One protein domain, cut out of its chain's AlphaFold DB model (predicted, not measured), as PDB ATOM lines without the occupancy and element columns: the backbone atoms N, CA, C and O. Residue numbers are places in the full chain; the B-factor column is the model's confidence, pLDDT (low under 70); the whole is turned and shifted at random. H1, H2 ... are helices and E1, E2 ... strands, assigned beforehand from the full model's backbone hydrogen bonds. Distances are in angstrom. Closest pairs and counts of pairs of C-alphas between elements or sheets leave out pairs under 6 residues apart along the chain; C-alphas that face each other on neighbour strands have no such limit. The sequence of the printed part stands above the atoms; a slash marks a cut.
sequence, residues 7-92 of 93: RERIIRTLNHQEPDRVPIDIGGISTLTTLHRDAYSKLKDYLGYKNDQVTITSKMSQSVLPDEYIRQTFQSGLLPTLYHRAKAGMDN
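This is residues 7 to 92 of the 93 residues of an uncharacterized protein of Syntrophaceticus schinkii (UniProt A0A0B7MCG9). A small hairpin of two short strands, E1 and E2, has helix H2 running away from one side of it and the last helix, H4, near E1 on another side. H3 follows E2 almost at once, while H1 lies far from this part, at one end of the longest axis, and is joined to H2 by the bare stretch of residues 15 to 36. The helices form no bundle, for no helix touches another. The printed part has 86 residues with four named helices and two named strands in the order H1, H2, E1, E2, H3, H4; the sheet, in the order E1 - E2, is antiparallel, the class is mostly helix, and under half of the residues, 39, are in named elements. The whole is only just compact, close to loose, with a radius of gyration of the C-alphas of 13.9 A, and it spans 41 by 29 by 20 A.

H1 comes first, residues 7 to 14, with C-alpha 7 at (91.623, 21.984, 6.397), and measures 10.7 A from first to last C-alpha. Residues 15 to 36 belong to no named element. H2, residues 37 to 46, is the longest helix by residues and measures 14.2 A, from C-alpha 37 at (82.630, 44.745, 17.929) to C-alpha 46 at (71.297, 36.892, 14.397). E1, residues 55 to 58, measures 9.3 A, and E2, residues 63 to 65, measures 7.0 A. H3, residues 68 to 73, measures 8.5 A. H4, residues 83 to 90, measures 10.9 A and ends with C-alpha 90 at (93.953, 38.650, 27.787).

E1 and E2 form a hairpin of antiparallel neighbours, with 136 degrees between their N-to-C directions. The C-alphas of Ile 56 and Val 64 face each other at 4.5 A. Across the pair, N 57 and O 63 at 2.8 A and N 65 and O 55 at 2.8 A are within hydrogen-bond range. H2 comes closest to E2 at its first residue, where the C-alphas of Arg 37 and Val 64 are 5.7 A apart, and 3 pairs of C-alphas of the two are within 8 A. Toward E1, the closest C-alphas are those of Arg 37 and Ile 56, at 7.4 A. E1 and H4 are near each other, with 6 pairs of C-alphas within 10 A, while E2 and H4 are apart. H2 and H3 are apart, but only just, with their closest C-alphas 8.2 A from each other. H1 is apart from the five other elements. H3 has its centre nearest to the mean of the C-alphas, at 7.5 A, and H1 has its centre farthest from it, at 17.5 A. In H1, H2, H3 and H4 every O i to N i+4 pair is within hydrogen-bond range.

The two C-alphas farthest apart are those of Glu 18 and Asn 92, at 43.3 A, and the first and last printed C-alphas, of Arg 7 and Asn 92, are 31.7 A apart. The printed part has no cut. The link from H1 to H2 is long, with 22 residues, whose C-alphas lie 3 to 24 A from the mean of the C-alphas. The links from E1 to E2 and from E2 to H3 are tight, and those from H2 to E1 and from H3 to H4 are short. The mean pLDDT of the printed part is 86.3. Confidence is low, under 70, in residues 81 to 92, and the mean pLDDT of H4 is 56.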
ATOM      1  N   ARG A   7      90.226  22.243   6.763       93.00
ATOM      2  CA  ARG A   7      91.623  21.984   6.397       93.00
ATOM      3  C   ARG A   7      91.773  21.526   4.947       93.00
ATOM      4  O   ARG A   7      92.587  22.088   4.221       93.00
ATOM      5  N   GLU A   8      90.995  20.537   4.514       95.50
ATOM      6  CA  GLU A   8      91.045  20.035   3.131       95.50
ATOM      7  C   GLU A   8      90.677  21.125   2.125       95.50
ATOM      8  O   GLU A   8      91.341  21.273   1.099       95.50
ATOM      9  N   ARG A   9      89.658  21.930   2.449       95.69
ATOM     10  CA  ARG A   9      89.225  23.073   1.638       95.69
ATOM     11  C   ARG A   9      90.349  24.084   1.426       95.69
ATOM     12  O   ARG A   9      90.585  24.505   0.294       95.69
ATOM     13  N   ILE A  10      91.056  24.451   2.498       94.12
ATOM     14  CA  ILE A  10      92.194  25.378   2.433       94.12
ATOM     15  C   ILE A  10      93.326  24.776   1.597       94.12
ATOM     16  O   ILE A  10      93.813  25.433   0.682       94.12
ATOM     17  N   ILE A  11      93.705  23.521   1.856       95.81
ATOM     18  CA  ILE A  11      94.794  22.850   1.128       95.81
ATOM     19  C   ILE A  11      94.494  22.779  -0.375       95.81
ATOM     20  O   ILE A  11      95.366  23.088  -1.181       95.81
ATOM     21  N   ARG A  12      93.265  22.424  -0.773       96.88
ATOM     22  CA  ARG A  12      92.872  22.423  -2.193       96.88
ATOM     23  C   ARG A  12      92.954  23.807  -2.817       96.88
ATOM     24  O   ARG A  12      93.545  23.945  -3.883       96.88
ATOM     25  N   THR A  13      92.428  24.819  -2.125       95.50
ATOM     26  CA  THR A  13      92.460  26.210  -2.602       95.50
ATOM     27  C   THR A  13      93.899  26.677  -2.837       95.50
ATOM     28  O   THR A  13      94.197  27.226  -3.894       95.50
ATOM     29  N   LEU A  14      94.809  26.406  -1.893       95.81
ATOM     30  CA  LEU A  14      96.233  26.748  -2.009       95.81
ATOM     31  C   LEU A  14      96.937  26.006  -3.153       95.81
ATOM     32  O   LEU A  14      97.874  26.536  -3.735       95.81
ATOM     33  N   ASN A  15      96.464  24.809  -3.502       97.88
ATOM     34  CA  ASN A  15      96.951  24.034  -4.644       97.88
ATOM     35  C   ASN A  15      96.240  24.385  -5.964       97.88
ATOM     36  O   ASN A  15      96.364  23.635  -6.931       97.88
ATOM     37  N   HIS A  16      95.476  25.482  -6.014       96.50
ATOM     38  CA  HIS A  16      94.691  25.902  -7.183       96.50
ATOM     39  C   HIS A  16      93.691  24.841  -7.680       96.50
ATOM     40  O   HIS A  16      93.367  24.777  -8.865       96.50
ATOM     41  N   GLN A  17      93.187  24.004  -6.772       97.44
ATOM     42  CA  GLN A  17      92.154  23.005  -7.047       97.44
ATOM     43  C   GLN A  17      90.795  23.504  -6.560       97.44
ATOM     44  O   GLN A  17      90.710  24.125  -5.499       97.44
ATOM     45  N   GLU A  18      89.725  23.185  -7.292       96.12
ATOM     46  CA  GLU A  18      88.366  23.599  -6.934       96.12
ATOM     47  C   GLU A  18      87.923  22.971  -5.588       96.12
ATOM     48  O   GLU A  18      87.904  21.737  -5.442       96.12
ATOM     49  N   PRO A  19      87.608  23.794  -4.568       96.00
ATOM     50  CA  PRO A  19      87.042  23.325  -3.309       96.00
ATOM     51  C   PRO A  19      85.514  23.163  -3.393       96.00
ATOM     52  O   PRO A  19      84.869  23.610  -4.332       96.00
ATOM     53  N   ASP A  20      84.902  22.591  -2.354       95.88
ATOM     54  CA  ASP A  20      83.438  22.501  -2.225       95.88
ATOM     55  C   ASP A  20      82.744  23.866  -2.023       95.88
ATOM     56  O   ASP A  20      81.538  23.982  -2.229       95.88
ATOM     57  N   ARG A  21      83.495  24.887  -1.588       94.62
ATOM     58  CA  ARG A  21      83.108  26.306  -1.480       94.62
ATOM     59  C   ARG A  21      84.340  27.173  -1.218       94.62
ATOM     60  O   ARG A  21      85.377  26.667  -0.791       94.62
ATOM     61  N   VAL A  22      84.198  28.489  -1.364       93.88
ATOM     62  CA  VAL A  22      85.243  29.456  -0.988       93.88
ATOM     63  C   VAL A  22      85.564  29.333   0.519       93.88
ATOM     64  O   VAL A  22      84.630  29.310   1.337       93.88
ATOM     65  N   PRO A  23      86.849  29.214   0.914       93.62
ATOM     66  CA  PRO A  23      87.249  29.202   2.320       93.62
ATOM     67  C   PRO A  23      86.995  30.563   2.984       93.62
ATOM     68  O   PRO A  23      87.149  31.607   2.359       93.62
ATOM     69  N   ILE A  24      86.620  30.543   4.264       92.44
ATOM     70  CA  ILE A  24      86.430  31.749   5.081       92.44
ATOM     71  C   ILE A  24      87.575  31.838   6.089       92.44
ATOM     72  O   ILE A  24      87.827  30.870   6.810       92.44
ATOM     73  N   ASP A  25      88.221  33.002   6.158       90.56
ATOM     74  CA  ASP A  25      89.099  33.381   7.267       90.56
ATOM     75  C   ASP A  25      88.345  34.306   8.226       90.56
ATOM     76  O   ASP A  25      87.958  35.416   7.863       90.56
ATOM     77  N   ILE A  26      88.130  33.839   9.453       89.50
ATOM     78  CA  ILE A  26      87.698  34.672  10.575       89.50
ATOM     79  C   ILE A  26      88.442  34.232  11.835       89.50
ATOM     80  O   ILE A  26      88.227  33.151  12.389       89.50
ATOM     81  N   GLY A  27      89.348  35.088  12.276       83.12
ATOM     82  CA  GLY A  27      90.197  34.902  13.435       83.12
ATOM     83  C   GLY A  27      91.543  34.249  13.133       83.12
ATOM     84  O   GLY A  27      92.144  33.767  14.089       83.12
ATOM     85  N   GLY A  28      92.022  34.201  11.882       84.38
ATOM     86  CA  GLY A  28      93.383  33.753  11.544       84.38
ATOM     87  C   GLY A  28      94.484  34.665  12.108       84.38
ATOM     88  O   GLY A  28      95.512  34.188  12.586       84.38
ATOM     89  N   ILE A  29      94.224  35.972  12.159       86.12
ATOM     90  CA  ILE A  29      94.987  36.991  12.884       86.12
ATOM     91  C   ILE A  29      94.000  37.717  13.795       86.12
ATOM     92  O   ILE A  29      93.151  38.473  13.322       86.12
ATOM     93  N   SER A  30      94.120  37.517  15.108       76.44
ATOM     94  CA  SER A  30      93.131  37.976  16.095       76.44
ATOM     95  C   SER A  30      92.879  39.487  16.097       76.44
ATOM     96  O   SER A  30      91.812  39.919  16.520       76.44
ATOM     97  N   THR A  31      93.821  40.302  15.623       82.06
ATOM     98  CA  THR A  31      93.695  41.768  15.561       82.06
ATOM     99  C   THR A  31      93.244  42.302  14.200       82.06
ATOM    100  O   THR A  31      92.742  43.426  14.148       82.06
ATOM    101  N   LEU A  32      93.395  41.524  13.119       84.69
ATOM    102  CA  LEU A  32      93.227  41.996  11.735       84.69
ATOM    103  C   LEU A  32      92.158  41.228  10.960       84.69
ATOM    104  O   LEU A  32      91.251  41.846  10.413       84.69
ATOM    105  N   THR A  33      92.230  39.896  10.912       89.25
ATOM    106  CA  THR A  33      91.271  39.086  10.146       89.25
ATOM    107  C   THR A  33      90.085  38.722  11.026       89.25
ATOM    108  O   THR A  33      89.836  37.569  11.344       89.25
ATOM    109  N   THR A  34      89.370  39.739  11.500       91.38
ATOM    110  CA  THR A  34      88.248  39.595  12.435       91.38
ATOM    111  C   THR A  34      87.146  40.615  12.139       91.38
ATOM    112  O   THR A  34      87.108  41.213  11.067       91.38
ATOM    113  N   LEU A  35      86.213  40.787  13.072       93.94
ATOM    114  CA  LEU A  35      85.077  41.692  12.985       93.94
ATOM    115  C   LEU A  35      85.250  42.890  13.922       93.94
ATOM    116  O   LEU A  35      85.883  42.804  14.975       93.94
ATOM    117  N   HIS A  36      84.611  43.998  13.556       95.44
ATOM    118  CA  HIS A  36      84.355  45.096  14.482       95.44
ATOM    119  C   HIS A  36      83.341  44.657  15.550       95.44
ATOM    120  O   HIS A  36      82.395  43.926  15.235       95.44
ATOM    121  N   ARG A  37      83.481  45.142  16.789       95.31
ATOM    122  CA  ARG A  37      82.630  44.745  17.929       95.31
ATOM    123  C   ARG A  37      81.125  44.834  17.656       95.31
ATOM    124  O   ARG A  37      80.385  43.916  17.992       95.31
ATOM    125  N   ASP A  38      80.680  45.898  16.991       95.69
ATOM    126  CA  ASP A  38      79.251  46.124  16.749       95.69
ATOM    127  C   ASP A  38      78.704  45.150  15.694       95.69
ATOM    128  O   ASP A  38      77.580  44.665  15.808       95.69
ATOM    129  N   ALA A  39      79.510  44.825  14.675       95.75
ATOM    130  CA  ALA A  39      79.156  43.815  13.680       95.75
ATOM    131  C   ALA A  39      79.130  42.419  14.312       95.75
ATOM    132  O   ALA A  39      78.237  41.625  14.023       95.75
ATOM    133  N   TYR A  40      80.072  42.147  15.216       95.62
ATOM    134  CA  TYR A  40      80.113  40.900  15.962       95.62
ATOM    135  C   TYR A  40      78.890  40.730  16.868       95.62
ATOM    136  O   TYR A  40      78.272  39.673  16.846       95.62
ATOM    137  N   SER A  41      78.483  41.775  17.598       94.69
ATOM    138  CA  SER A  41      77.272  41.738  18.430       94.69
ATOM    139  C   SER A  41      76.030  41.397  17.606       94.69
ATOM    140  O   SER A  41      75.330  40.443  17.923       94.69
ATOM    141  N   LYS A  42      75.822  42.092  16.481       95.50
ATOM    142  CA  LYS A  42      74.698  41.822  15.570       95.50
ATOM    143  C   LYS A  42      74.728  40.404  14.999       95.50
ATOM    144  O   LYS A  42      73.681  39.792  14.813       95.50
ATOM    145  N   LEU A  43      75.921  39.877  14.713       95.00
ATOM    146  CA  LEU A  43      76.087  38.498  14.260       95.00
ATOM    147  C   LEU A  43      75.686  37.498  15.351       95.00
ATOM    148  O   LEU A  43      74.998  36.526  15.047       95.00
ATOM    149  N   LYS A  44      76.089  37.731  16.606       94.94
ATOM    150  CA  LYS A  44      75.687  36.886  17.739       94.94
ATOM    151  C   LYS A  44      74.168  36.876  17.909       94.94
ATOM    152  O   LYS A  44      73.592  35.794  18.000       94.94
ATOM    153  N   ASP A  45      73.533  38.046  17.843       94.44
ATOM    154  CA  ASP A  45      72.073  38.185  17.933       94.44
ATOM    155  C   ASP A  45      71.366  37.424  16.806       94.44
ATOM    156  O   ASP A  45      70.452  36.638  17.057       94.44
ATOM    157  N   TYR A  46      71.836  37.590  15.566       95.88
ATOM    158  CA  TYR A  46      71.297  36.892  14.397       95.88
ATOM    159  C   TYR A  46      71.407  35.364  14.515       95.88
ATOM    160  O   TYR A  46      70.499  34.641  14.110       95.88
ATOM    161  N   LEU A  47      72.506  34.865  15.084       95.31
ATOM    162  CA  LEU A  47      72.726  33.433  15.305       95.31
ATOM    163  C   LEU A  47      72.036  32.901  16.573       95.31
ATOM    164  O   LEU A  47      72.097  31.700  16.833       95.31
ATOM    165  N   GLY A  48      71.407  33.764  17.380       95.06
ATOM    166  CA  GLY A  48      70.842  33.390  18.679       95.06
ATOM    167  C   GLY A  48      71.900  32.946  19.698       95.06
ATOM    168  O   GLY A  48      71.589  32.195  20.627       95.06
ATOM    169  N   TYR A  49      73.154  33.374  19.527       94.75
ATOM    170  CA  TYR A  49      74.267  33.002  20.396       94.75
ATOM    171  C   TYR A  49      74.309  33.904  21.635       94.75
ATOM    172  O   TYR A  49      74.812  35.021  21.593       94.75
ATOM    173  N   LYS A  50      73.787  33.392  22.756       88.81
ATOM    174  CA  LYS A  50      73.554  34.135  24.013       88.81
ATOM    175  C   LYS A  50      74.801  34.415  24.866       88.81
ATOM    176  O   LYS A  50      74.686  34.616  26.070       88.81
ATOM    177  N   ASN A  51      75.999  34.351  24.290       87.94
ATOM    178  CA  ASN A  51      77.196  34.760  25.015       87.94
ATOM    179  C   ASN A  51      77.376  36.267  24.845       87.94
ATOM    180  O   ASN A  51      77.764  36.724  23.771       87.94
ATOM    181  N   ASP A  52      77.124  37.036  25.898       81.19
ATOM    182  CA  ASP A  52      77.223  38.499  25.849       81.19
ATOM    183  C   ASP A  52      78.674  38.995  25.861       81.19
ATOM    184  O   ASP A  52      78.946  40.145  25.515       81.19
ATOM    185  N   GLN A  53      79.636  38.124  26.170       87.31
ATOM    186  CA  GLN A  53      81.037  38.505  26.259       87.31
ATOM    187  C   GLN A  53      81.600  38.864  24.872       87.31
ATOM    188  O   GLN A  53      81.306  38.229  23.854       87.31
ATOM    189  N   VAL A  54      82.373  39.949  24.820       89.06
ATOM    190  CA  VAL A  54      83.094  40.404  23.626       89.06
ATOM    191  C   VAL A  54      84.493  40.814  24.057       89.06
ATOM    192  O   VAL A  54      84.673  41.828  24.728       89.06
ATOM    193  N   THR A  55      85.491  40.039  23.646       90.88
ATOM    194  CA  THR A  55      86.894  40.348  23.933       90.88
ATOM    195  C   THR A  55      87.459  41.237  22.835       90.88
ATOM    196  O   THR A  55      87.521  40.829  21.676       90.88
ATOM    197  N   ILE A  56      87.888  42.451  23.184       91.88
ATOM    198  CA  ILE A  56      88.511  43.393  22.244       91.88
ATOM    199  C   ILE A  56      89.999  43.066  22.091       91.88
ATOM    200  O   ILE A  56      90.752  43.100  23.061       91.88
ATOM    201  N   THR A  57      90.438  42.795  20.861       89.81
ATOM    202  CA  THR A  57      91.841  42.499  20.518       89.81
ATOM    203  C   THR A  57      92.632  43.732  20.110       89.81
ATOM    204  O   THR A  57      93.850  43.759  20.251       89.81
ATOM    205  N   SER A  58      91.951  44.773  19.634       89.06
ATOM    206  CA  SER A  58      92.554  46.061  19.301       89.06
ATOM    207  C   SER A  58      91.576  47.178  19.627       89.06
ATOM    208  O   SER A  58      90.491  47.250  19.054       89.06
ATOM    209  N   LYS A  59      91.966  48.083  20.530       89.25
ATOM    210  CA  LYS A  59      91.153  49.262  20.871       89.25
ATOM    211  C   LYS A  59      91.084  50.268  19.719       89.25
ATOM    212  O   LYS A  59      90.091  50.972  19.601       89.25
ATOM    213  N   MET A  60      92.101  50.330  18.860       91.75
ATOM    214  CA  MET A  60      92.135  51.281  17.745       91.75
ATOM    215  C   MET A  60      91.109  50.924  16.666       91.75
ATOM    216  O   MET A  60      90.342  51.777  16.239       91.75
ATOM    217  N   SER A  61      91.075  49.656  16.256       92.25
ATOM    218  CA  SER A  61      90.161  49.155  15.221       92.25
ATOM    219  C   SER A  61      88.863  48.576  15.784       92.25
ATOM    220  O   SER A  61      88.008  48.151  15.014       92.25
ATOM    221  N   GLN A  62      88.732  48.514  17.117       94.75
ATOM    222  CA  GLN A  62      87.633  47.844  17.828       94.75
ATOM    223  C   GLN A  62      87.423  46.392  17.350       94.75
ATOM    224  O   GLN A  62      86.299  45.884  17.305       94.75
ATOM    225  N   SER A  63      88.525  45.733  16.986       93.75
ATOM    226  CA  SER A  63      88.561  44.333  16.570       93.75
ATOM    227  C   SER A  63      88.215  43.423  17.743       93.75
ATOM    228  O   SER A  63      88.653  43.674  18.869       93.75
ATOM    229  N   VAL A  64      87.480  42.345  17.478       93.31
ATOM    230  CA  VAL A  64      87.153  41.332  18.491       93.31
ATOM    231  C   VAL A  64      87.971  40.059  18.325       93.31
ATOM    232  O   VAL A  64      88.447  39.755  17.234       93.31
ATOM    233  N   LEU A  65      88.075  39.267  19.387       91.00
ATOM    234  CA  LEU A  65      88.406  37.849  19.288       91.00
ATOM    235  C   LEU A  65      87.101  37.070  19.051       91.00
ATOM    236  O   LEU A  65      86.258  37.068  19.945       91.00
ATOM    237  N   PRO A  66      86.901  36.424  17.887       91.06
ATOM    238  CA  PRO A  66      85.709  35.619  17.659       91.06
ATOM    239  C   PRO A  66      85.706  34.389  18.567       91.06
ATOM    240  O   PRO A  66      86.724  33.704  18.697       91.06
ATOM    241  N   ASP A  67      84.546  34.081  19.135       90.50
ATOM    242  CA  ASP A  67      84.337  32.893  19.949       90.50
ATOM    243  C   ASP A  67      84.541  31.625  19.119       90.50
ATOM    244  O   ASP A  67      84.256  31.576  17.917       90.50
ATOM    245  N   GLU A  68      84.974  30.557  19.784       88.44
ATOM    246  CA  GLU A  68      85.189  29.259  19.143       88.44
ATOM    247  C   GLU A  68      83.914  28.752  18.447       88.44
ATOM    248  O   GLU A  68      83.973  28.256  17.325       88.44
ATOM    249  N   TYR A  69      82.747  28.979  19.057       91.69
ATOM    250  CA  TYR A  69      81.448  28.673  18.456       91.69
ATOM    251  C   TYR A  69      81.253  29.363  17.095       91.69
ATOM    252  O   TYR A  69      80.860  28.720  16.119       91.69
ATOM    253  N   ILE A  70      81.568  30.659  17.000       92.31
ATOM    254  CA  ILE A  70      81.437  31.420  15.752       92.31
ATOM    255  C   ILE A  70      82.424  30.892  14.713       92.31
ATOM    256  O   ILE A  70      82.045  30.621  13.571       92.31
ATOM    257  N   ARG A  71      83.678  30.656  15.107       90.75
ATOM    258  CA  ARG A  71      84.703  30.100  14.211       90.75
ATOM    259  C   ARG A  71      84.285  28.747  13.632       90.75
ATOM    260  O   ARG A  71      84.423  28.535  12.427       90.75
ATOM    261  N   GLN A  72      83.744  27.858  14.463       91.06
ATOM    262  CA  GLN A  72      83.261  26.538  14.047       91.06
ATOM    263  C   GLN A  72      82.023  26.630  13.152       91.06
ATOM    264  O   GLN A  72      81.965  25.946  12.130       91.06
ATOM    265  N   THR A  73      81.085  27.527  13.474       92.94
ATOM    266  CA  THR A  73      79.880  27.788  12.669       92.94
ATOM    267  C   THR A  73      80.240  28.154  11.227       92.94
ATOM    268  O   THR A  73      79.667  27.615  10.279       92.94
ATOM    269  N   PHE A  74      81.254  29.004  11.044       92.19
ATOM    270  CA  PHE A  74      81.738  29.403   9.718       92.19
ATOM    271  C   PHE A  74      82.828  28.494   9.139       92.19
ATOM    272  O   PHE A  74      83.255  28.705   8.003       92.19
ATOM    273  N   GLN A  75      83.253  27.463   9.876       91.75
ATOM    274  CA  GLN A  75      84.353  26.564   9.510       91.75
ATOM    275  C   GLN A  75      85.651  27.319   9.168       91.75
ATOM    276  O   GLN A  75      86.340  26.983   8.200       91.75
ATOM    277  N   SER A  76      85.979  28.328   9.981       87.06
ATOM    278  CA  SER A  76      87.223  29.098   9.895       87.06
ATOM    279  C   SER A  76      88.412  28.207  10.249       87.06
ATOM    280  O   SER A  76      88.753  28.009  11.416       87.06
ATOM    281  N   GLY A  77      89.009  27.595   9.225       81.38
ATOM    282  CA  GLY A  77      90.117  26.647   9.363       81.38
ATOM    283  C   GLY A  77      91.471  27.286   9.676       81.38
ATOM    284  O   GLY A  77      92.470  26.574   9.698       81.38
ATOM    285  N   LEU A  78      91.521  28.606   9.883       83.25
ATOM    286  CA  LEU A  78      92.745  29.371  10.109       83.25
ATOM    287  C   LEU A  78      92.817  29.825  11.565       83.25
ATOM    288  O   LEU A  78      91.956  30.558  12.046       83.25
ATOM    289  N   LEU A  79      93.842  29.368  12.280       80.62
ATOM    290  CA  LEU A  79      94.095  29.690  13.683       80.62
ATOM    291  C   LEU A  79      95.383  30.515  13.805       80.62
ATOM    292  O   LEU A  79      96.359  30.198  13.122       80.62
ATOM    293  N   PRO A  80      95.441  31.513  14.705       74.31
ATOM    294  CA  PRO A  80      96.682  32.212  14.996       74.31
ATOM    295  C   PRO A  80      97.695  31.231  15.588       74.31
ATOM    296  O   PRO A  80      97.373  30.466  16.496       74.31
ATOM    297  N   THR A  81      98.951  31.301  15.156       69.81
ATOM    298  CA  THR A  81     100.035  30.466  15.711       69.81
ATOM    299  C   THR A  81     100.265  30.700  17.210       69.81
ATOM    300  O   THR A  81     100.792  29.832  17.899       69.81
ATOM    301  N   LEU A  82      99.816  31.842  17.743       64.81
ATOM    302  CA  LEU A  82      99.885  32.207  19.162       64.81
ATOM    303  C   LEU A  82      98.523  32.180  19.875       64.81
ATOM    304  O   LEU A  82      98.403  32.751  20.956       64.81
ATOM    305  N   TYR A  83      97.498  31.533  19.311       62.59
ATOM    306  CA  TYR A  83      96.119  31.570  19.825       62.59
ATOM    307  C   TYR A  83      96.009  31.276  21.332       62.59
ATOM    308  O   TYR A  83      95.378  32.028  22.071       62.59
ATOM    309  N   HIS A  84      96.705  30.241  21.812       57.12
ATOM    310  CA  HIS A  84      96.705  29.868  23.230       57.12
ATOM    311  C   HIS A  84      97.428  30.881  24.133       57.12
ATOM    312  O   HIS A  84      97.023  31.079  25.274       57.12
ATOM    313  N   ARG A  85      98.464  31.563  23.623       51.44
ATOM    314  CA  ARG A  85      99.176  32.622  24.358       51.44
ATOM    315  C   ARG A  85      98.391  33.931  24.392       51.44
ATOM    316  O   ARG A  85      98.384  34.597  25.418       51.44
ATOM    317  N   ALA A  86      97.714  34.275  23.297       54.12
ATOM    318  CA  ALA A  86      96.871  35.465  23.220       54.12
ATOM    319  C   ALA A  86      95.677  35.367  24.178       54.12
ATOM    320  O   ALA A  86      95.403  36.323  24.893       54.12
ATOM    321  N   LYS A  87      95.031  34.194  24.259       53.59
ATOM    322  CA  LYS A  87      93.939  33.954  25.211       53.59
ATOM    323  C   LYS A  87      94.409  34.115  26.667       53.59
ATOM    324  O   LYS A  87      93.851  34.916  27.398       53.59
ATOM    325  N   ALA A  88      95.518  33.468  27.038       55.09
ATOM    326  CA  ALA A  88      96.072  33.546  28.395       55.09
ATOM    327  C   ALA A  88      96.599  34.943  28.796       55.09
ATOM    328  O   ALA A  88      96.619  35.284  29.976       55.09
ATOM    329  N   GLY A  89      97.055  35.753  27.834       54.94
ATOM    330  CA  GLY A  89      97.488  37.132  28.088       54.94
ATOM    331  C   GLY A  89      96.332  38.124  28.255       54.94
ATOM    332  O   GLY A  89      96.512  39.151  28.898       54.94
ATOM    333  N   MET A  90      95.158  37.818  27.694       55.19
ATOM    334  CA  MET A  90      93.953  38.650  27.787       55.19
ATOM    335  C   MET A  90      93.146  38.399  29.061       55.19
ATOM    336  O   MET A  90      92.473  39.310  29.524       55.19
ATOM    337  N   ASP A  91      93.261  37.208  29.648       44.34
ATOM    338  CA  ASP A  91      92.613  36.861  30.918       44.34
ATOM    339  C   ASP A  91      93.300  37.518  32.146       44.34
ATOM    340  O   ASP A  91      92.789  37.434  33.257       44.34
ATOM    341  N   ASN A  92      94.455  38.175  31.953       36.69
ATOM    342  CA  ASN A  92      95.272  38.812  33.000       36.69
ATOM    343  C   ASN A  92      95.314  40.356  32.916       36.69
ATOM    344  O   ASN A  92      96.187  40.971  33.532       36.69
TER     345      ASN A  92